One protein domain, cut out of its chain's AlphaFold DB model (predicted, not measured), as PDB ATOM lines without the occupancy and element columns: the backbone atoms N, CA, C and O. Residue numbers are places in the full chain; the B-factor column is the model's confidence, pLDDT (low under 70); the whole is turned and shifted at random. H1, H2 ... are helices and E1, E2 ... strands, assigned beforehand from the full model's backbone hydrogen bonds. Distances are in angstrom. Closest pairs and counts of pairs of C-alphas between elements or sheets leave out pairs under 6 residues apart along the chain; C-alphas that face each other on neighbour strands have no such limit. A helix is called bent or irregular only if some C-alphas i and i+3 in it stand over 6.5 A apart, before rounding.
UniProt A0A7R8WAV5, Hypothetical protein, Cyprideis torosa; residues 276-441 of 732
ATOM      1  N   GLU A 276      15.559  18.985  37.265       46.75
ATOM      2  CA  GLU A 276      15.208  18.665  38.662       46.75
ATOM      3  C   GLU A 276      14.391  19.822  39.288       46.75
ATOM      4  O   GLU A 276      14.936  20.907  39.497       46.75
ATOM      5  N   GLY A 277      13.091  19.639  39.581       48.53
ATOM      6  CA  GLY A 277      12.352  20.627  40.395       48.53
ATOM      7  C   GLY A 277      10.815  20.599  40.439       48.53
ATOM      8  O   GLY A 277      10.267  20.991  41.464       48.53
ATOM      9  N   LEU A 278      10.091  20.141  39.411       52.78
ATOM     10  CA  LEU A 278       8.666  19.771  39.531       52.78
ATOM     11  C   LEU A 278       8.464  18.442  38.815       52.78
ATOM     12  O   LEU A 278       8.264  18.390  37.601       52.78
ATOM     13  N   GLU A 279       8.505  17.370  39.594       55.91
ATOM     14  CA  GLU A 279       8.222  16.019  39.114       55.91
ATOM     15  C   GLU A 279       6.728  15.830  38.762       55.91
ATOM     16  O   GLU A 279       6.408  14.937  37.980       55.91
ATOM     17  N   ASP A 280       5.839  16.735  39.208       67.12
ATOM     18  CA  ASP A 280       4.405  16.738  38.890       67.12
ATOM     19  C   ASP A 280       3.877  18.140  38.521       67.12
ATOM     20  O   ASP A 280       3.775  19.042  39.353       67.12
ATOM     21  N   LEU A 281       3.512  18.328  37.246       75.88
ATOM     22  CA  LEU A 281       2.822  19.528  36.748       75.88
ATOM     23  C   LEU A 281       1.359  19.552  37.216       75.88
ATOM     24  O   LEU A 281       0.781  20.613  37.460       75.88
ATOM     25  N   VAL A 282       0.732  18.384  37.287       77.81
ATOM     26  CA  VAL A 282      -0.677  18.245  37.632       77.81
ATOM     27  C   VAL A 282      -0.887  18.559  39.115       77.81
ATOM     28  O   VAL A 282      -0.271  17.952  39.981       77.81
ATOM     29  N   GLY A 283      -1.792  19.496  39.404       71.44
ATOM     30  CA  GLY A 283      -2.047  19.985  40.764       71.44
ATOM     31  C   GLY A 283      -1.200  21.196  41.161       71.44
ATOM     32  O   GLY A 283      -1.477  21.803  42.192       71.44
ATOM     33  N   SER A 284      -0.231  21.595  40.331       79.75
ATOM     34  CA  SER A 284       0.507  22.849  40.516       79.75
ATOM     35  C   SER A 284      -0.386  24.075  40.289       79.75
ATOM     36  O   SER A 284      -1.445  23.993  39.651       79.75
ATOM     37  N   SER A 285       0.040  25.232  40.804       82.88
ATOM     38  CA  SER A 285      -0.694  26.485  40.625       82.88
ATOM     39  C   SER A 285      -0.722  26.929  39.151       82.88
ATOM     40  O   SER A 285       0.091  26.498  38.327       82.88
ATOM     41  N   LEU A 286      -1.635  27.843  38.796       82.50
ATOM     42  CA  LEU A 286      -1.677  28.427  37.447       82.50
ATOM     43  C   LEU A 286      -0.352  29.126  37.088       82.50
ATOM     44  O   LEU A 286       0.102  29.042  35.948       82.50
ATOM     45  N   VAL A 287       0.280  29.794  38.058       81.81
ATOM     46  CA  VAL A 287       1.558  30.498  37.870       81.81
ATOM     47  C   VAL A 287       2.685  29.500  37.609       81.81
ATOM     48  O   VAL A 287       3.444  29.689  36.657       81.81
ATOM     49  N   ASP A 288       2.744  28.408  38.373       82.69
ATOM     50  CA  ASP A 288       3.740  27.343  38.188       82.69
ATOM     51  C   ASP A 288       3.533  26.597  36.867       82.69
ATOM     52  O   ASP A 288       4.494  26.251  36.181       82.69
ATOM     53  N   THR A 289       2.277  26.427  36.447       84.69
ATOM     54  CA  THR A 289       1.935  25.863  35.133       84.69
ATOM     55  C   THR A 289       2.429  26.760  34.006       84.69
ATOM     56  O   THR A 289       3.042  26.281  33.055       84.69
ATOM     57  N   VAL A 290       2.207  28.076  34.103       85.38
ATOM     58  CA  VAL A 290       2.710  29.043  33.117       85.38
ATOM     59  C   VAL A 290       4.237  29.077  33.118       85.38
ATOM     60  O   VAL A 290       4.832  29.146  32.041       85.38
ATOM     61  N   TYR A 291       4.877  28.976  34.284       84.62
ATOM     62  CA  TYR A 291       6.328  28.847  34.402       84.62
ATOM     63  C   TYR A 291       6.829  27.583  33.686       84.62
ATOM     64  O   TYR A 291       7.681  27.683  32.806       84.62
ATOM     65  N   TYR A 292       6.243  26.417  33.970       84.25
ATOM     66  CA  TYR A 292       6.573  25.144  33.324       84.25
ATOM     67  C   TYR A 292       6.388  25.195  31.804       84.25
ATOM     68  O   TYR A 292       7.284  24.839  31.039       84.25
ATOM     69  N   CYS A 293       5.235  25.684  31.344       85.62
ATOM     70  CA  CYS A 293       4.942  25.825  29.922       85.62
ATOM     71  C   CYS A 293       5.895  26.816  29.243       85.62
ATOM     72  O   CYS A 293       6.292  26.594  28.103       85.62
ATOM     73  N   SER A 294       6.304  27.886  29.927       85.06
ATOM     74  CA  SER A 294       7.291  28.836  29.393       85.06
ATOM     75  C   SER A 294       8.702  28.244  29.368       85.06
ATOM     76  O   SER A 294       9.508  28.565  28.495       85.06
ATOM     77  N   LEU A 295       8.991  27.320  30.282       82.50
ATOM     78  CA  LEU A 295      10.260  26.610  30.331       82.50
ATOM     79  C   LEU A 295      10.384  25.592  29.180       82.50
ATOM     80  O   LEU A 295      11.414  25.545  28.515       82.50
ATOM     81  N   HIS A 296       9.329  24.832  28.876       80.19
ATOM     82  CA  HIS A 296       9.415  23.708  27.922       80.19
ATOM     83  C   HIS A 296       8.764  23.950  26.563       80.19
ATOM     84  O   HIS A 296       9.165  23.343  25.574       80.19
ATOM     85  N   HIS A 297       7.776  24.845  26.485       82.31
ATOM     86  CA  HIS A 297       6.885  24.992  25.325       82.31
ATOM     87  C   HIS A 297       6.746  26.437  24.832       82.31
ATOM     88  O   HIS A 297       5.755  26.779  24.187       82.31
ATOM     89  N   TRP A 298       7.738  27.292  25.105       81.69
ATOM     90  CA  TRP A 298       7.719  28.699  24.673       81.69
ATOM     91  C   TRP A 298       7.597  28.868  23.153       81.69
ATOM     92  O   TRP A 298       6.852  29.719  22.675       81.69
ATOM     93  N   ASP A 299       8.293  28.017  22.398       80.50
ATOM     94  CA  ASP A 299       8.414  28.114  20.938       80.50
ATOM     95  C   ASP A 299       7.240  27.462  20.189       80.50
ATOM     96  O   ASP A 299       7.230  27.372  18.959       80.50
ATOM     97  N   VAL A 300       6.237  26.977  20.923       81.44
ATOM     98  CA  VAL A 300       5.114  26.247  20.347       81.44
ATOM     99  C   VAL A 300       4.002  27.210  19.925       81.44
ATOM    100  O   VAL A 300       3.669  28.169  20.622       81.44
ATOM    101  N   GLY A 301       3.408  26.954  18.754       77.25
ATOM    102  CA  GLY A 301       2.380  27.814  18.169       77.25
ATOM    103  C   GLY A 301       1.119  27.988  19.040       77.25
ATOM    104  O   GLY A 301       0.826  27.151  19.896       77.25
ATOM    105  N   PRO A 302       0.309  29.032  18.773       72.81
ATOM    106  CA  PRO A 302      -0.811  29.452  19.629       72.81
ATOM    107  C   PRO A 302      -1.930  28.407  19.768       72.81
ATOM    108  O   PRO A 302      -2.692  28.438  20.729       72.81
ATOM    109  N   ASN A 303      -2.018  27.456  18.836       76.31
ATOM    110  CA  ASN A 303      -3.027  26.395  18.852       76.31
ATOM    111  C   ASN A 303      -2.624  25.180  19.706       76.31
ATOM    112  O   ASN A 303      -3.385  24.218  19.794       76.31
ATOM    113  N   HIS A 304      -1.431  25.182  20.304       82.00
ATOM    114  CA  HIS A 304      -0.963  24.073  21.125       82.00
ATOM    115  C   HIS A 304      -1.439  24.202  22.574       82.00
ATOM    116  O   HIS A 304      -1.414  25.287  23.154       82.00
ATOM    117  N   LEU A 305      -1.823  23.075  23.180       78.94
ATOM    118  CA  LEU A 305      -2.386  23.029  24.537       78.94
ATOM    119  C   LEU A 305      -1.422  23.566  25.606       78.94
ATOM    120  O   LEU A 305      -1.863  24.190  26.562       78.94
ATOM    121  N   ALA A 306      -0.117  23.361  25.417       80.94
ATOM    122  CA  ALA A 306       0.929  23.836  26.325       80.94
ATOM    123  C   ALA A 306       1.437  25.263  26.028       80.94
ATOM    124  O   ALA A 306       2.439  25.673  26.605       80.94
ATOM    125  N   CYS A 307       0.810  26.010  25.110       84.00
ATOM    126  CA  CYS A 307       1.260  27.363  24.775       84.00
ATOM    127  C   CYS A 307       0.990  28.329  25.951       84.00
ATOM    128  O   CYS A 307      -0.176  28.506  26.319       84.00
ATOM    129  N   PRO A 308       2.009  29.019  26.507       83.38
ATOM    130  CA  PRO A 308       1.835  29.922  27.654       83.38
ATOM    131  C   PRO A 308       0.793  31.027  27.418       83.38
ATOM    132  O   PRO A 308      -0.017  31.329  28.294       83.38
ATOM    133  N   ASN A 309       0.752  31.597  26.209       82.44
ATOM    134  CA  ASN A 309      -0.189  32.667  25.857       82.44
ATOM    135  C   ASN A 309      -1.659  32.211  25.875       82.44
ATOM    136  O   ASN A 309      -2.552  33.018  26.136       82.44
ATOM    137  N   SER A 310      -1.920  30.922  25.645       84.00
ATOM    138  CA  SER A 310      -3.276  30.364  25.687       84.00
ATOM    139  C   SER A 310      -3.837  30.346  27.114       84.00
ATOM    140  O   SER A 310      -5.032  30.581  27.303       84.00
ATOM    141  N   PHE A 311      -2.980  30.169  28.127       81.75
ATOM    142  CA  PHE A 311      -3.373  30.268  29.538       81.75
ATOM    143  C   PHE A 311      -3.760  31.699  29.923       81.75
ATOM    144  O   PHE A 311      -4.757  31.894  30.620       81.75
ATOM    145  N   LYS A 312      -3.042  32.707  29.408       79.88
ATOM    146  CA  LYS A 312      -3.348  34.125  29.652       79.88
ATOM    147  C   LYS A 312      -4.780  34.484  29.236       79.88
ATOM    148  O   LYS A 312      -5.520  35.069  30.023       79.88
ATOM    149  N   GLY A 313      -5.183  34.096  28.022       77.94
ATOM    150  CA  GLY A 313      -6.525  34.369  27.497       77.94
ATOM    151  C   GLY A 313      -7.626  33.542  28.166       77.94
ATOM    152  O   GLY A 313      -8.678  34.082  28.502       77.94
ATOM    153  N   LYS A 314      -7.383  32.242  28.394       80.25
ATOM    154  CA  LYS A 314      -8.385  31.325  28.961       80.25
ATOM    155  C   LYS A 314      -8.708  31.633  30.428       80.25
ATOM    156  O   LYS A 314      -9.876  31.596  30.803       80.25
ATOM    157  N   PHE A 315      -7.698  31.969  31.232       81.38
ATOM    158  CA  PHE A 315      -7.847  32.218  32.672       81.38
ATOM    159  C   PHE A 315      -7.886  33.707  33.046       81.38
ATOM    160  O   PHE A 315      -7.924  34.026  34.228       81.38
ATOM    161  N   GLN A 316      -7.888  34.619  32.063       77.06
ATOM    162  CA  GLN A 316      -7.896  36.078  32.281       77.06
ATOM    163  C   GLN A 316      -6.778  36.542  33.230       77.06
ATOM    164  O   GLN A 316      -6.960  37.418  34.074       77.06
ATOM    165  N   MET A 317      -5.603  35.922  33.098       77.56
ATOM    166  CA  MET A 317      -4.459  36.176  33.965       77.56
ATOM    167  C   MET A 317      -3.951  37.609  33.770       77.56
ATOM    168  O   MET A 317      -3.771  38.060  32.636       77.56
ATOM    169  N   ARG A 318      -3.673  38.312  34.876       78.88
ATOM    170  CA  ARG A 318      -3.087  39.658  34.834       78.88
ATOM    171  C   ARG A 318      -1.750  39.644  34.096       78.88
ATOM    172  O   ARG A 318      -0.895  38.792  34.348       78.88
ATOM    173  N   ASP A 319      -1.543  40.658  33.261       77.44
ATOM    174  CA  ASP A 319      -0.339  40.821  32.441       77.44
ATOM    175  C   ASP A 319       0.954  40.784  33.264       77.44
ATOM    176  O   ASP A 319       1.911  40.129  32.858       77.44
ATOM    177  N   LYS A 320       0.961  41.408  34.450       77.50
ATOM    178  CA  LYS A 320       2.114  41.425  35.365       77.50
ATOM    179  C   LYS A 320       2.511  40.020  35.829       77.50
ATOM    180  O   LYS A 320       3.673  39.644  35.716       77.50
ATOM    181  N   CYS A 321       1.543  39.233  36.302       78.81
ATOM    182  CA  CYS A 321       1.780  37.879  36.804       78.81
ATOM    183  C   CYS A 321       2.282  36.952  35.688       78.81
ATOM    184  O   CYS A 321       3.204  36.168  35.901       78.81
ATOM    185  N   PHE A 322       1.695  37.064  34.490       84.38
ATOM    186  CA  PHE A 322       2.111  36.280  33.327       84.38
ATOM    187  C   PHE A 322       3.551  36.605  32.922       84.38
ATOM    188  O   PHE A 322       4.370  35.702  32.755       84.38
ATOM    189  N   VAL A 323       3.871  37.898  32.797       82.31
ATOM    190  CA  VAL A 323       5.210  38.339  32.401       82.31
ATOM    191  C   VAL A 323       6.253  37.929  33.429       82.31
ATOM    192  O   VAL A 323       7.302  37.440  33.032       82.31
ATOM    193  N   PHE A 324       5.971  38.038  34.726       81.62
ATOM    194  CA  PHE A 324       6.924  37.624  35.755       81.62
ATOM    195  C   PHE A 324       7.222  36.116  35.710       81.62
ATOM    196  O   PHE A 324       8.388  35.715  35.705       81.62
ATOM    197  N   ALA A 325       6.184  35.277  35.594       82.12
ATOM    198  CA  ALA A 325       6.341  33.828  35.470       82.12
ATOM    199  C   ALA A 325       7.123  33.436  34.203       82.12
ATOM    200  O   ALA A 325       8.053  32.629  34.266       82.12
ATOM    201  N   ALA A 326       6.792  34.053  33.065       84.50
ATOM    202  CA  ALA A 326       7.469  33.815  31.794       84.50
ATOM    203  C   ALA A 326       8.934  34.281  31.818       84.50
ATOM    204  O   ALA A 326       9.816  33.548  31.379       84.50
ATOM    205  N   VAL A 327       9.218  35.466  32.367       83.31
ATOM    206  CA  VAL A 327      10.580  36.014  32.467       83.31
ATOM    207  C   VAL A 327      11.456  35.143  33.358       83.31
ATOM    208  O   VAL A 327      12.577  34.836  32.964       83.31
ATOM    209  N   ARG A 328      10.951  34.677  34.507       82.06
ATOM    210  CA  ARG A 328      11.690  33.756  35.384       82.06
ATOM    211  C   ARG A 328      12.014  32.440  34.665       82.06
ATOM    212  O   ARG A 328      13.131  31.949  34.765       82.06
ATOM    213  N   ALA A 329      11.060  31.884  33.914       81.06
ATOM    214  CA  ALA A 329      11.269  30.646  33.161       81.06
ATOM    215  C   ALA A 329      12.280  30.821  32.016       81.06
ATOM    216  O   ALA A 329      13.168  29.991  31.831       81.06
ATOM    217  N   LEU A 330      12.177  31.915  31.261       83.12
ATOM    218  CA  LEU A 330      13.094  32.223  30.164       83.12
ATOM    219  C   LEU A 330      14.496  32.588  30.662       83.12
ATOM    220  O   LEU A 330      15.472  32.246  30.000       83.12
ATOM    221  N   ALA A 331      14.609  33.222  31.834       79.88
ATOM    222  CA  ALA A 331      15.892  33.503  32.473       79.88
ATOM    223  C   ALA A 331      16.598  32.201  32.877       79.88
ATOM    224  O   ALA A 331      17.788  32.051  32.614       79.88
ATOM    225  N   SER A 332      15.851  31.214  33.388       79.19
ATOM    226  CA  SER A 332      16.359  29.857  33.639       79.19
ATOM    227  C   SER A 332      16.817  29.121  32.368       79.19
ATOM    228  O   SER A 332      17.627  28.206  32.466       79.19
ATOM    229  N   ARG A 333      16.334  29.513  31.178       77.69
ATOM    230  CA  ARG A 333      16.787  28.995  29.865       77.69
ATOM    231  C   ARG A 333      17.883  29.832  29.212       77.69
ATOM    232  O   ARG A 333      18.280  29.515  28.094       77.69
ATOM    233  N   GLU A 334      18.299  30.930  29.840       79.25
ATOM    234  CA  GLU A 334      19.197  31.929  29.246       79.25
ATOM    235  C   GLU A 334      18.663  32.523  27.915       79.25
ATOM    236  O   GLU A 334      19.420  33.004  27.068       79.25
ATOM    237  N   ALA A 335      17.340  32.522  27.715       81.94
ATOM    238  CA  ALA A 335      16.672  32.989  26.496       81.94
ATOM    239  C   ALA A 335      16.428  34.513  26.525       81.94
ATOM    240  O   ALA A 335      15.297  35.004  26.481       81.94
ATOM    241  N   TRP A 336      17.508  35.292  26.612       81.31
ATOM    242  CA  TRP A 336      17.441  36.733  26.886       81.31
ATOM    243  C   TRP A 336      16.776  37.575  25.787       81.31
ATOM    244  O   TRP A 336      16.173  38.610  26.063       81.31
ATOM    245  N   SER A 337      16.867  37.143  24.529       80.88
ATOM    246  CA  SER A 337      16.269  37.854  23.390       80.88
ATOM    247  C   SER A 337      14.739  37.789  23.391       80.88
ATOM    248  O   SER A 337      14.080  38.701  22.888       80.88
ATOM    249  N   ASP A 338      14.162  36.733  23.963       81.75
ATOM    250  CA  ASP A 338      12.717  36.588  24.103       81.75
ATOM    251  C   ASP A 338      12.190  37.376  25.302       81.75
ATOM    252  O   ASP A 338      11.125  37.987  25.206       81.75
ATOM    253  N   ILE A 339      12.986  37.486  26.369       82.31
ATOM    254  CA  ILE A 339      12.714  38.380  27.504       82.31
ATOM    255  C   ILE A 339      12.600  39.837  27.028       82.31
ATOM    256  O   ILE A 339      11.629  40.519  27.365       82.31
ATOM    257  N   ASP A 340      13.512  40.295  26.163       82.69
ATOM    258  CA  ASP A 340      13.461  41.642  25.580       82.69
ATOM    259  C   ASP A 340      12.168  41.894  24.788       82.69
ATOM    260  O   ASP A 340      11.589  42.976  24.873       82.69
ATOM    261  N   LYS A 341      11.659  40.904  24.042       82.62
ATOM    262  CA  LYS A 341      10.404  41.046  23.275       82.62
ATOM    263  C   LYS A 341       9.175  41.179  24.175       82.62
ATOM    264  O   LYS A 341       8.195  41.808  23.766       82.62
ATOM    265  N   ILE A 342       9.208  40.564  25.356       80.44
ATOM    266  CA  ILE A 342       8.116  40.608  26.335       80.44
ATOM    267  C   ILE A 342       8.163  41.917  27.120       80.44
ATOM    268  O   ILE A 342       7.133  42.567  27.289       80.44
ATOM    269  N   LEU A 343       9.349  42.303  27.593       80.19
ATOM    270  CA  LEU A 343       9.520  43.438  28.494       80.19
ATOM    271  C   LEU A 343       9.596  44.772  27.759       80.19
ATOM    272  O   LEU A 343       9.083  45.763  28.274       80.19
ATOM    273  N   LEU A 344      10.198  44.827  26.568       82.50
ATOM    274  CA  LEU A 344      10.489  46.081  25.877       82.50
ATOM    275  C   LEU A 344       9.481  46.375  24.754       82.50
ATOM    276  O   LEU A 344       9.152  45.541  23.902       82.50
ATOM    277  N   ALA A 345       8.999  47.614  24.715       78.12
ATOM    278  CA  ALA A 345       8.322  48.204  23.568       78.12
ATOM    279  C   ALA A 345       9.171  49.333  22.989       78.12
ATOM    280  O   ALA A 345       9.816  50.091  23.713       78.12
ATOM    281  N   LYS A 346       9.155  49.438  21.660       76.69
ATOM    282  CA  LYS A 346       9.759  50.551  20.932       76.69
ATOM    283  C   LYS A 346       8.656  51.527  20.556       76.69
ATOM    284  O   LYS A 346       7.711  51.145  19.870       76.69
ATOM    285  N   ASN A 347       8.791  52.772  20.990       65.38
ATOM    286  CA  ASN A 347       7.903  53.845  20.569       65.38
ATOM    287  C   ASN A 347       8.250  54.302  19.146       65.38
ATOM    288  O   ASN A 347       9.362  54.086  18.662       65.38
ATOM    289  N   MET A 348       7.318  55.007  18.499       55.81
ATOM    290  CA  MET A 348       7.473  55.562  17.142       55.81
ATOM    291  C   MET A 348       8.712  56.469  16.968       55.81
ATOM    292  O   MET A 348       9.195  56.633  15.854       55.81
ATOM    293  N   PHE A 349       9.256  57.019  18.060       54.69
ATOM    294  CA  PHE A 349      10.469  57.851  18.084       54.69
ATOM    295  C   PHE A 349      11.754  57.072  18.432       54.69
ATOM    296  O   PHE A 349      12.785  57.671  18.718       54.69
ATOM    297  N   GLY A 350      11.705  55.736  18.454       60.06
ATOM    298  CA  GLY A 350      12.865  54.882  18.727       60.06
ATOM    299  C   GLY A 350      13.251  54.754  20.206       60.06
ATOM    300  O   GLY A 350      14.168  53.997  20.518       60.06
ATOM    301  N   SER A 351      12.545  55.428  21.123       65.94
ATOM    302  CA  SER A 351      12.743  55.244  22.563       65.94
ATOM    303  C   SER A 351      12.199  53.892  23.026       65.94
ATOM    304  O   SER A 351      11.106  53.467  22.640       65.94
ATOM    305  N   VAL A 352      12.998  53.202  23.836       74.19
ATOM    306  CA  VAL A 352      12.665  51.904  24.423       74.19
ATOM    307  C   VAL A 352      12.041  52.148  25.792       74.19
ATOM    308  O   VAL A 352      12.607  52.880  26.600       74.19
ATOM    309  N   ARG A 353      10.872  51.563  26.046       74.12
ATOM    310  CA  ARG A 353      10.202  51.603  27.352       74.12
ATOM    311  C   ARG A 353       9.754  50.208  27.758       74.12
ATOM    312  O   ARG A 353       9.534  49.349  26.902       74.12
ATOM    313  N   LEU A 354       9.582  50.001  29.060       75.75
ATOM    314  CA  LEU A 354       8.950  48.789  29.566       75.75
ATOM    315  C   LEU A 354       7.473  48.768  29.156       75.75
ATOM    316  O   LEU A 354       6.769  49.768  29.292       75.75
ATOM    317  N   ARG A 355       7.002  47.625  28.650       69.94
ATOM    318  CA  ARG A 355       5.597  47.411  28.265       69.94
ATOM    319  C   ARG A 355       4.644  47.438  29.451       69.94
ATOM    320  O   ARG A 355       3.457  47.679  29.266       69.94
ATOM    321  N   ILE A 356       5.154  47.147  30.644       64.00
ATOM    322  CA  ILE A 356       4.364  46.952  31.854       64.00
ATOM    323  C   ILE A 356       4.993  47.763  32.986       64.00
ATOM    324  O   ILE A 356       6.209  47.725  33.172       64.00
ATOM    325  N   SER A 357       4.163  48.472  33.758       61.12
ATOM    326  CA  SER A 357       4.583  49.137  34.992       61.12
ATOM    327  C   SER A 357       4.927  48.089  36.055       61.12
ATOM    328  O   SER A 357       4.052  47.446  36.639       61.12
ATOM    329  N   MET A 358       6.218  47.873  36.276       67.00
ATOM    330  CA  MET A 358       6.740  46.892  37.224       67.00
ATOM    331  C   MET A 358       7.871  47.512  38.036       67.00
ATOM    332  O   MET A 358       8.572  48.393  37.533       67.00
ATOM    333  N   ASN A 359       8.073  47.031  39.264       70.00
ATOM    334  CA  ASN A 359       9.234  47.418  40.050       70.00
ATOM    335  C   ASN A 359      10.509  46.872  39.384       70.00
ATOM    336  O   ASN A 359      10.768  45.665  39.348       70.00
ATOM    337  N   ILE A 360      11.296  47.788  38.823       72.25
ATOM    338  CA  ILE A 360      12.514  47.478  38.067       72.25
ATOM    339  C   ILE A 360      13.577  46.882  38.985       72.25
ATOM    340  O   ILE A 360      14.332  46.017  38.558       72.25
ATOM    341  N   ASP A 361      13.603  47.270  40.258       72.81
ATOM    342  CA  ASP A 361      14.540  46.729  41.234       72.81
ATOM    343  C   ASP A 361      14.248  45.254  41.545       72.81
ATOM    344  O   ASP A 361      15.173  44.454  41.658       72.81
ATOM    345  N   ALA A 362      12.975  44.860  41.638       71.19
ATOM    346  CA  ALA A 362      12.592  43.457  41.809       71.19
ATOM    347  C   ALA A 362      12.930  42.626  40.558       71.19
ATOM    348  O   ALA A 362      13.536  41.560  40.660       71.19
ATOM    349  N   LEU A 363      12.618  43.154  39.369       75.88
ATOM    350  CA  LEU A 363      12.950  42.526  38.087       75.88
ATOM    351  C   LEU A 363      14.463  42.309  37.945       75.88
ATOM    352  O   LEU A 363      14.916  41.201  37.657       75.88
ATOM    353  N   VAL A 364      15.259  43.348  38.190       75.38
ATOM    354  CA  VAL A 364      16.715  43.275  38.080       75.38
ATOM    355  C   VAL A 364      17.295  42.305  39.112       75.38
ATOM    356  O   VAL A 364      18.158  41.505  38.752       75.38
ATOM    357  N   ARG A 365      16.781  42.275  40.349       76.75
ATOM    358  CA  ARG A 365      17.129  41.251  41.353       76.75
ATOM    359  C   ARG A 365      16.910  39.829  40.833       76.75
ATOM    360  O   ARG A 365      17.812  39.004  40.932       76.75
ATOM    361  N   THR A 366      15.746  39.557  40.242       71.31
ATOM    362  CA  THR A 366      15.427  38.216  39.719       71.31
ATOM    363  C   THR A 366      16.260  37.817  38.506       71.31
ATOM    364  O   THR A 366      16.560  36.644  38.331       71.31
ATOM    365  N   LEU A 367      16.664  38.772  37.670       74.62
ATOM    366  CA  LEU A 367      17.507  38.489  36.507       74.62
ATOM    367  C   LEU A 367      18.978  38.311  36.907       74.62
ATOM    368  O   LEU A 367      19.651  37.416  36.406       74.62
ATOM    369  N   THR A 368      19.465  39.123  37.850       70.31
ATOM    370  CA  THR A 368      20.854  39.073  38.342       70.31
ATOM    371  C   THR A 368      21.146  37.871  39.239       70.31
ATOM    372  O   THR A 368      22.313  37.520  39.398       70.31
ATOM    373  N   SER A 369      20.125  37.189  39.779       72.06
ATOM    374  CA  SER A 369      20.322  35.908  40.471       72.06
ATOM    375  C   SER A 369      20.761  34.768  39.543       72.06
ATOM    376  O   SER A 369      21.234  33.744  40.033       72.06
ATOM    377  N   HIS A 370      20.643  34.928  38.220       68.62
ATOM    378  CA  HIS A 370      21.145  33.968  37.237       68.62
ATOM    379  C   HIS A 370      22.556  34.363  36.764       68.62
ATOM    380  O   HIS A 370      22.791  35.485  36.317       68.62
ATOM    381  N   ALA A 371      23.510  33.428  36.843       56.06
ATOM    382  CA  ALA A 371      24.948  33.698  36.716       56.06
ATOM    383  C   ALA A 371      25.419  34.233  35.342       56.06
ATOM    384  O   ALA A 371      26.504  34.806  35.258       56.06
ATOM    385  N   GLN A 372      24.628  34.073  34.275       65.06
ATOM    386  CA  GLN A 372      24.979  34.457  32.894       65.06
ATOM    387  C   GLN A 372      24.256  35.709  32.370       65.06
ATOM    388  O   GLN A 372      24.242  35.946  31.162       65.06
ATOM    389  N   PHE A 373      23.666  36.533  33.239       73.00
ATOM    390  CA  PHE A 373      22.910  37.702  32.784       73.00
ATOM    391  C   PHE A 373      23.795  38.776  32.097       73.00
ATOM    392  O   PHE A 373      24.731  39.293  32.718       73.00
ATOM    393  N   PRO A 374      23.517  39.173  30.834       75.69
ATOM    394  CA  PRO A 374      24.335  40.154  30.120       75.69
ATOM    395  C   PRO A 374      24.256  41.577  30.704       75.69
ATOM    396  O   PRO A 374      23.197  42.208  30.729       75.69
ATOM    397  N   LEU A 375      25.412  42.158  31.047       70.38
ATOM    398  CA  LEU A 375      25.523  43.533  31.575       70.38
ATOM    399  C   LEU A 375      24.948  44.615  30.634       70.38
ATOM    400  O   LEU A 375      24.510  45.671  31.090       70.38
ATOM    401  N   ALA A 376      24.928  44.368  29.319       72.00
ATOM    402  CA  ALA A 376      24.365  45.294  28.333       72.00
ATOM    403  C   ALA A 376      22.824  45.373  28.394       72.00
ATOM    404  O   ALA A 376      22.244  46.449  28.225       72.00
ATOM    405  N   GLN A 377      22.157  44.251  28.675       73.50
ATOM    406  CA  GLN A 377      20.703  44.207  28.854       73.50
ATOM    407  C   GLN A 377      20.303  44.783  30.210       73.50
ATOM    408  O   GLN A 377      19.378  45.588  30.281       73.50
ATOM    409  N   LEU A 378      21.087  44.488  31.253       78.25
ATOM    410  CA  LEU A 378      20.956  45.110  32.569       78.25
ATOM    411  C   LEU A 378      20.928  46.644  32.477       78.25
ATOM    412  O   LEU A 378      20.031  47.292  33.012       78.25
ATOM    413  N   ALA A 379      21.867  47.222  31.720       77.50
ATOM    414  CA  ALA A 379      21.927  48.664  31.517       77.50
ATOM    415  C   ALA A 379      20.700  49.221  30.773       77.50
ATOM    416  O   ALA A 379      20.285  50.350  31.026       77.50
ATOM    417  N   THR A 380      20.104  48.441  29.869       80.25
ATOM    418  CA  THR A 380      18.900  48.839  29.123       80.25
ATOM    419  C   THR A 380      17.666  48.856  30.027       80.25
ATOM    420  O   THR A 380      16.864  49.786  29.939       80.25
ATOM    421  N   TYR A 381      17.534  47.890  30.942       79.31
ATOM    422  CA  TYR A 381      16.433  47.862  31.910       79.31
ATOM    423  C   TYR A 381      16.551  48.960  32.968       79.31
ATOM    424  O   TYR A 381      15.552  49.608  33.271       79.31
ATOM    425  N   ILE A 382      17.759  49.237  33.473       78.62
ATOM    426  CA  ILE A 382      17.974  50.325  34.441       78.62
ATOM    427  C   ILE A 382      17.667  51.691  33.806       78.62
ATOM    428  O   ILE A 382      17.025  52.518  34.440       78.62
ATOM    429  N   LYS A 383      18.008  51.912  32.527       80.19
ATOM    430  CA  LYS A 383      17.630  53.136  31.786       80.19
ATOM    431  C   LYS A 383      16.121  53.314  31.584       80.19
ATOM    432  O   LYS A 383      15.686  54.403  31.225       80.19
ATOM    433  N   CYS A 384      15.323  52.262  31.769       77.94
ATOM    434  CA  CYS A 384      13.865  52.363  31.725       77.94
ATOM    435  C   CYS A 384      13.259  52.830  33.063       77.94
ATOM    436  O   CYS A 384      12.049  53.052  33.114       77.94
ATOM    437  N   ALA A 385      14.059  52.955  34.131       75.75
ATOM    438  CA  ALA A 385      13.628  53.446  35.440       75.75
ATOM    439  C   ALA A 385      13.472  54.975  35.468       75.75
ATOM    440  O   ALA A 385      14.054  55.652  34.617       75.75
ATOM    441  N   PRO A 386      12.690  55.540  36.412       75.00
ATOM    442  CA  PRO A 386      12.652  56.989  36.622       75.00
ATOM    443  C   PRO A 386      14.063  57.531  36.879       75.00
ATOM    444  O   PRO A 386      14.845  56.865  37.556       75.00
ATOM    445  N   GLU A 387      14.379  58.707  36.323       72.88
ATOM    446  CA  GLU A 387      15.738  59.286  36.298       72.88
ATOM    447  C   GLU A 387      16.392  59.321  37.687       72.88
ATOM    448  O   GLU A 387      17.541  58.906  37.823       72.88
ATOM    449  N   ASP A 388      15.620  59.667  38.720       73.44
ATOM    450  CA  ASP A 388      16.077  59.740  40.114       73.44
ATOM    451  C   ASP A 388      16.570  58.389  40.669       73.44
ATOM    452  O   ASP A 388      17.485  58.343  41.486       73.44
ATOM    453  N   ALA A 389      16.014  57.267  40.197       76.44
ATOM    454  CA  ALA A 389      16.361  55.923  40.670       76.44
ATOM    455  C   ALA A 389      17.422  55.221  39.800       76.44
ATOM    456  O   ALA A 389      17.956  54.180  40.194       76.44
ATOM    457  N   GLN A 390      17.740  55.743  38.608       80.44
ATOM    458  CA  GLN A 390      18.654  55.073  37.670       80.44
ATOM    459  C   GLN A 390      20.068  54.937  38.241       80.44
ATOM    460  O   GLN A 390      20.703  53.890  38.082       80.44
ATOM    461  N   LEU A 391      20.556  55.985  38.909       78.50
ATOM    462  CA  LEU A 391      21.910  56.032  39.454       78.50
ATOM    463  C   LEU A 391      22.056  55.122  40.679       78.50
ATOM    464  O   LEU A 391      22.996  54.328  40.744       78.50
ATOM    465  N   GLU A 392      21.077  55.146  41.584       79.25
ATOM    466  CA  GLU A 392      21.040  54.265  42.755       79.25
ATOM    467  C   GLU A 392      21.004  52.784  42.353       79.25
ATOM    468  O   GLU A 392      21.787  51.974  42.861       79.25
ATOM    469  N   LEU A 393      20.158  52.423  41.382       78.31
ATOM    470  CA  LEU A 393      20.066  51.054  40.869       78.31
ATOM    471  C   LEU A 393      21.356  50.635  40.147       78.31
ATOM    472  O   LEU A 393      21.855  49.530  40.365       78.31
ATOM    473  N   ALA A 394      21.948  51.512  39.332       80.50
ATOM    474  CA  ALA A 394      23.203  51.222  38.638       80.50
ATOM    475  C   ALA A 394      24.370  50.968  39.612       80.50
ATOM    476  O   ALA A 394      25.185  50.073  39.369       80.50
ATOM    477  N   VAL A 395      24.430  51.706  40.727       79.44
ATOM    478  CA  VAL A 395      25.416  51.496  41.799       79.44
ATOM    479  C   VAL A 395      25.141  50.190  42.548       79.44
ATOM    480  O   VAL A 395      26.063  49.393  42.744       79.44
ATOM    481  N   LYS A 396      23.878  49.922  42.904       81.31
ATOM    482  CA  LYS A 396      23.449  48.716  43.636       81.31
ATOM    483  C   LYS A 396      23.808  47.419  42.908       81.31
ATOM    484  O   LYS A 396      24.329  46.497  43.532       81.31
ATOM    485  N   TYR A 397      23.596  47.364  41.593       76.94
ATOM    486  CA  TYR A 397      23.912  46.190  40.765       76.94
ATOM    487  C   TYR A 397      25.310  46.234  40.131       76.94
ATOM    488  O   TYR A 397      25.625  45.405  39.278       76.94
ATOM    489  N   ARG A 398      26.167  47.181  40.546       74.56
ATOM    490  CA  ARG A 398      27.550  47.348  40.059       74.56
ATOM    491  C   ARG A 398      27.652  47.432  38.529       74.56
ATOM    492  O   ARG A 398      28.590  46.923  37.917       74.56
ATOM    493  N   CYS A 399      26.708  48.111  37.881       77.06
ATOM    494  CA  CYS A 399      26.719  48.337  36.435       77.06
ATOM    495  C   CYS A 399      27.720  49.433  36.064       77.06
ATOM    496  O   CYS A 399      27.343  50.552  35.722       77.06
ATOM    497  N   HIS A 400      29.012  49.124  36.140       80.00
ATOM    498  CA  HIS A 400      30.065  50.134  36.075       80.00
ATOM    499  C   HIS A 400      30.024  51.072  34.852       80.00
ATOM    500  O   HIS A 400      30.150  52.279  35.058       80.00
ATOM    501  N   PRO A 401      29.808  50.594  33.608       78.00
ATOM    502  CA  PRO A 401      29.731  51.486  32.450       78.00
ATOM    503  C   PRO A 401      28.551  52.463  32.531       78.00
ATOM    504  O   PRO A 401      28.694  53.626  32.169       78.00
ATOM    505  N   LEU A 402      27.409  52.012  33.063       78.75
ATOM    506  CA  LEU A 402      26.218  52.846  33.214       78.75
ATOM    507  C   LEU A 402      26.396  53.894  34.317       78.75
ATOM    508  O   LEU A 402      26.004  55.035  34.116       78.75
ATOM    509  N   VAL A 403      27.025  53.532  35.442       78.94
ATOM    510  CA  VAL A 403      27.349  54.486  36.517       78.94
ATOM    511  C   VAL A 403      28.265  55.592  35.995       78.94
ATOM    512  O   VAL A 403      28.010  56.765  36.236       78.94
ATOM    513  N   ILE A 404      29.302  55.241  35.224       79.06
ATOM    514  CA  ILE A 404      30.225  56.226  34.642       79.06
ATOM    515  C   ILE A 404      29.499  57.134  33.641       79.06
ATOM    516  O   ILE A 404      29.709  58.346  33.659       79.06
ATOM    517  N   ASP A 405      28.636  56.574  32.789       79.62
ATOM    518  CA  ASP A 405      27.865  57.352  31.819       79.62
ATOM    519  C   ASP A 405      26.841  58.285  32.484       79.62
ATOM    520  O   ASP A 405      26.765  59.447  32.085       79.62
ATOM    521  N   LEU A 406      26.121  57.821  33.513       78.81
ATOM    522  CA  LEU A 406      25.162  58.625  34.280       78.81
ATOM    523  C   LEU A 406      25.867  59.714  35.099       78.81
ATOM    524  O   LEU A 406      25.528  60.888  34.986       78.81
ATOM    525  N   CYS A 407      26.920  59.389  35.855       77.19
ATOM    526  CA  CYS A 407      27.702  60.407  36.567       77.19
ATOM    527  C   CYS A 407      28.287  61.455  35.607       77.19
ATOM    528  O   CYS A 407      28.414  62.626  35.962       77.19
ATOM    529  N   ARG A 408      28.630  61.053  34.375       76.75
ATOM    530  CA  ARG A 408      29.111  61.966  33.333       76.75
ATOM    531  C   ARG A 408      28.007  62.845  32.754       76.75
ATOM    532  O   ARG A 408      28.262  64.031  32.560       76.75
ATOM    533  N   SER A 409      26.812  62.311  32.492       75.94
ATOM    534  CA  SER A 409      25.681  63.109  31.999       75.94
ATOM    535  C   SER A 409      25.159  64.080  33.056       75.94
ATOM    536  O   SER A 409      24.898  65.235  32.733       75.94
ATOM    537  N   HIS A 410      25.083  63.645  34.317       74.62
ATOM    538  CA  HIS A 410      24.614  64.451  35.448       74.62
ATOM    539  C   HIS A 410      25.691  65.375  36.042       74.62
ATOM    540  O   HIS A 410      25.405  66.102  36.987       74.62
ATOM    541  N   ARG A 411      26.932  65.352  35.525       69.81
ATOM    542  CA  ARG A 411      28.097  66.080  36.077       69.81
ATOM    543  C   ARG A 411      28.336  65.831  37.581       69.81
ATOM    544  O   ARG A 411      28.970  66.637  38.251       69.81
ATOM    545  N   ASN A 412      27.887  64.692  38.109       73.88
ATOM    546  CA  ASN A 412      27.959  64.365  39.533       73.88
ATOM    547  C   ASN A 412      29.319  63.732  39.879       73.88
ATOM    548  O   ASN A 412      29.494  62.508  39.927       73.88
ATOM    549  N   ARG A 413      30.322  64.598  40.052       72.38
ATOM    550  CA  ARG A 413      31.711  64.214  40.332       72.38
ATOM    551  C   ARG A 413      31.866  63.581  41.713       72.38
ATOM    552  O   ARG A 413      32.634  62.627  41.859       72.38
ATOM    553  N   GLU A 414      31.160  64.095  42.716       73.75
ATOM    554  CA  GLU A 414      31.241  63.600  44.092       73.75
ATOM    555  C   GLU A 414      30.803  62.142  44.203       73.75
ATOM    556  O   GLU A 414      31.500  61.328  44.813       73.75
ATOM    557  N   GLU A 415      29.685  61.778  43.575       73.62
ATOM    558  CA  GLU A 415      29.213  60.395  43.572       73.62
ATOM    559  C   GLU A 415      30.128  59.469  42.774       73.62
ATOM    560  O   GLU A 415      30.386  58.348  43.212       73.62
ATOM    561  N   LEU A 416      30.726  59.946  41.676       77.75
ATOM    562  CA  LEU A 416      31.723  59.175  40.930       77.75
ATOM    563  C   LEU A 416      33.007  58.946  41.750       77.75
ATOM    564  O   LEU A 416      33.623  57.883  41.653       77.75
ATOM    565  N   MET A 417      33.399  59.909  42.594       75.44
ATOM    566  CA  MET A 417      34.502  59.747  43.548       75.44
ATOM    567  C   MET A 417      34.148  58.774  44.677       75.44
ATOM    568  O   MET A 417      34.956  57.898  44.993       75.44
ATOM    569  N   LYS A 418      32.938  58.869  45.248       80.94
ATOM    570  CA  LYS A 418      32.432  57.911  46.248       80.94
ATOM    571  C   LYS A 418      32.405  56.497  45.667       80.94
ATOM    572  O   LYS A 418      32.938  55.581  46.287       80.94
ATOM    573  N   TYR A 419      31.898  56.333  44.448       78.00
ATOM    574  CA  TYR A 419      31.860  55.050  43.754       78.00
ATOM    575  C   TYR A 419      33.263  54.514  43.449       78.00
ATOM    576  O   TYR A 419      33.550  53.356  43.746       78.00
ATOM    577  N   ARG A 420      34.190  55.351  42.963       79.75
ATOM    578  CA  ARG A 420      35.602  54.970  42.763       79.75
ATOM    579  C   ARG A 420      36.242  54.423  44.038       79.75
ATOM    580  O   ARG A 420      36.987  53.450  43.960       79.75
ATOM    581  N   ASN A 421      35.945  55.015  45.193       79.88
ATOM    582  CA  ASN A 421      36.491  54.570  46.477       79.88
ATOM    583  C   ASN A 421      35.965  53.191  46.914       79.88
ATOM    584  O   ASN A 421      36.598  52.544  47.742       79.88
ATOM    585  N   THR A 422      34.845  52.727  46.347       79.44
ATOM    586  CA  THR A 422      34.315  51.370  46.580       79.44
ATOM    587  C   THR A 422      34.932  50.301  45.671       79.44
ATOM    588  O   THR A 422      34.719  49.112  45.901       79.44
ATOM    589  N   LEU A 423      35.697  50.699  44.646       79.25
ATOM    590  CA  LEU A 423      36.309  49.796  43.669       79.25
ATOM    591  C   LEU A 423      37.748  49.427  44.054       79.25
ATOM    592  O   LEU A 423      38.470  50.201  44.684       79.25
ATOM    593  N   GLU A 424      38.200  48.250  43.616       76.06
ATOM    594  CA  GLU A 424      39.589  47.828  43.795       76.06
ATOM    595  C   GLU A 424      40.554  48.749  43.033       76.06
ATOM    596  O   GLU A 424      40.368  49.042  41.840       76.06
ATOM    597  N   LYS A 425      41.608  49.185  43.735       68.19
ATOM    598  CA  LYS A 425      42.666  50.043  43.189       68.19
ATOM    599  C   LYS A 425      43.331  49.330  42.003       68.19
ATOM    600  O   LYS A 425      43.810  48.212  42.159       68.19
ATOM    601  N   ASN A 426      43.386  49.998  40.845       68.25
ATOM    602  CA  ASN A 426      43.922  49.516  39.554       68.25
ATOM    603  C   ASN A 426      43.037  48.554  38.738       68.25
ATOM    604  O   ASN A 426      43.504  48.017  37.733       68.25
ATOM    605  N   SER A 427      41.766  48.354  39.095       78.31
ATOM    606  CA  SER A 427      40.833  47.675  38.182       78.31
ATOM    607  C   SER A 427      40.633  48.480  36.885       78.31
ATOM    608  O   SER A 427      40.752  49.708  36.869       78.31
ATOM    609  N   THR A 428      40.300  47.807  35.778       75.00
ATOM    610  CA  THR A 428      39.987  48.473  34.495       75.00
ATOM    611  C   THR A 428      38.884  49.516  34.667       75.00
ATOM    612  O   THR A 428      38.974  50.616  34.134       75.00
ATOM    613  N   VAL A 429      37.892  49.207  35.500       75.50
ATOM    614  CA  VAL A 429      36.805  50.113  35.868       75.50
ATOM    615  C   VAL A 429      37.299  51.302  36.690       75.50
ATOM    616  O   VAL A 429      36.887  52.428  36.433       75.50
ATOM    617  N   TYR A 430      38.196  51.083  37.652       78.31
ATOM    618  CA  TYR A 430      38.810  52.165  38.420       78.31
ATOM    619  C   TYR A 430      39.562  53.140  37.502       78.31
ATOM    620  O   TYR A 430      39.436  54.353  37.670       78.31
ATOM    621  N   LEU A 431      40.269  52.627  36.489       77.50
ATOM    622  CA  LEU A 431      40.928  53.449  35.470       77.50
ATOM    623  C   LEU A 431      39.921  54.194  34.584       77.50
ATOM    624  O   LEU A 431      40.140  55.363  34.288       77.50
ATOM    625  N   MET A 432      38.797  53.571  34.216       76.88
ATOM    626  CA  MET A 432      37.717  54.249  33.485       76.88
ATOM    627  C   MET A 432      37.071  55.365  34.322       76.88
ATOM    628  O   MET A 432      36.797  56.442  33.794       76.88
ATOM    629  N   CYS A 433      36.878  55.150  35.627       74.81
ATOM    630  CA  CYS A 433      36.420  56.180  36.559       74.81
ATOM    631  C   CYS A 433      37.453  57.307  36.703       74.81
ATOM    632  O   CYS A 433      37.075  58.473  36.701       74.81
ATOM    633  N   GLU A 434      38.749  56.995  36.801       75.25
ATOM    634  CA  GLU A 434      39.810  58.010  36.828       75.25
ATOM    635  C   GLU A 434      39.893  58.800  35.524       75.25
ATOM    636  O   GLU A 434      40.058  60.015  35.560       75.25
ATOM    637  N   GLU A 435      39.752  58.147  34.374       76.44
ATOM    638  CA  GLU A 435      39.757  58.809  33.074       76.44
ATOM    639  C   GLU A 435      38.530  59.715  32.909       76.44
ATOM    640  O   GLU A 435      38.662  60.843  32.431       76.44
ATOM    641  N   ALA A 436      37.354  59.268  33.360       71.19
ATOM    642  CA  ALA A 436      36.143  60.083  33.407       71.19
ATOM    643  C   ALA A 436      36.307  61.281  34.360       71.19
ATOM    644  O   ALA A 436      36.053  62.416  33.960       71.19
ATOM    645  N   LEU A 437      36.833  61.059  35.570       74.25
ATOM    646  CA  LEU A 437      37.153  62.119  36.531       74.25
ATOM    647  C   LEU A 437      38.227  63.077  36.008       74.25
ATOM    648  O   LEU A 437      38.195  64.252  36.357       74.25
ATOM    649  N   ARG A 438      39.175  62.607  35.191       72.50
ATOM    650  CA  ARG A 438      40.233  63.422  34.580       72.50
ATOM    651  C   ARG A 438      39.704  64.249  33.415       72.50
ATOM    652  O   ARG A 438      40.079  65.406  33.294       72.50
ATOM    653  N   LYS A 439      38.813  63.685  32.595       67.69
ATOM    654  CA  LYS A 439      38.104  64.404  31.523       67.69
ATOM    655  C   LYS A 439      37.112  65.437  32.067       67.69
ATOM    656  O   LYS A 439      36.819  66.397  31.370       67.69
ATOM    657  N   MET A 440      36.643  65.264  33.305       63.41
ATOM    658  CA  MET A 440      35.890  66.280  34.049       63.41
ATOM    659  C   MET A 440      36.769  67.420  34.609       63.41
ATOM    660  O   MET A 440      36.222  68.414  35.067       63.41
ATOM    661  N   ILE A 441      38.108  67.311  34.603       54.16
ATOM    662  CA  ILE A 441      39.018  68.354  35.112       54.16
ATOM    663  C   ILE A 441      39.540  69.191  33.931       54.16
ATOM    664  O   ILE A 441      40.475  68.776  33.251       54.16
TER     665      ILE A 441
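AT A GLANCE: This is residues 276 to 441 of the 732 residues of the protein "Hypothetical protein" of Cyprideis torosa (UniProt A0A7R8WAV5). Ten short helices are stacked in a long row, the chain winding back and forth in helical hairpins from H1 and H2 at one end to H9 and H10 at the other. A small hairpin of two strands, E1 and E2, lies at one side of the row, and the row is loosely built, with some helices along it not clearly touching. The printed part has 166 residues, with elements in the order H1 H2 H3 H4 E1 E2 H5 H6 H7 H8 H9 H10; the class is mostly helix and the sheet is antiparallel. The whole is loose, with a radius of gyration of the C-alphas of 19.5 A, and flat, spanning 62 by 40 by 21 A.

IN THESE COORDINATES: Look first at the strands: E1 is residues 344 to 346 and E2 residues 352 to 354. Before them find H1, residues 286 to 296, beginning at C-alpha 286 at (-1.677, 28.427, 37.447); H2, 308 to 315; H3, 319 to 332, 20.0 A long; and H4, 336 to 343. After them come H5, 360 to 368; H6, 375 to 382; H7, 387 to 396; H8, 400 to 409; H9, 413 to 422; and H10, 428 to 439, 16.3 A long, ending at C-alpha 439 at (38.104, 64.404, 31.523). H7 is only just irregular: C-alphas 388 and 391 are 6.9 A apart.

HOW THE PARTS SIT: Begin at the hairpin E1 and E2, antiparallel at 141 degrees, where N 345 and O 353 are within hydrogen-bond range at 2.8 A. H4 and H6 are near each other. H3 and H4 touch at Val 327 and Ile 339, C-alphas 5.9 A apart. H3 touches H1 at Leu 295 and Ala 329, 5.0 A between C-alphas, and H1 touches H2 at Val 290 and Pro 308, 5.6 A. Residues 328 to 331 of H3 only just touch H5, with 3 pairs of C-alphas within 8 A, the closest being Ala 331 and Leu 367. H5 touches H6 at Ile 360 and Ile 382, 7.1 A, and H6 touches H7 at Ile 382 and Gln 390, 5.8 A. H7 touches H8 at Ala 394 and Val 403, 5.7 A, opposite ways at a shallow tilt of 32 degrees, only just short of steep. H8, H9 and H10 form an up and down bundle, each helix running against the one before; H9 and H10 come closest at the C-alphas of Arg 420 and Tyr 430, 6.1 A. Every O i to N i+4 pair is within hydrogen-bond range in H1, H3, H4, H5, H6, H8, H9 and H10, against 3 of 4 in H2 and 4 of 6 in H7.

THE WHOLE: The C-alphas farthest apart, of Val 282 and Ile 441, are 64.0 A apart. The printed part has no cut, and the link from H1 to H2 is long. Mean pLDDT of the printed part is 76.0, and 23 residues are under 70, among them 276 to 280 and 347 to 351.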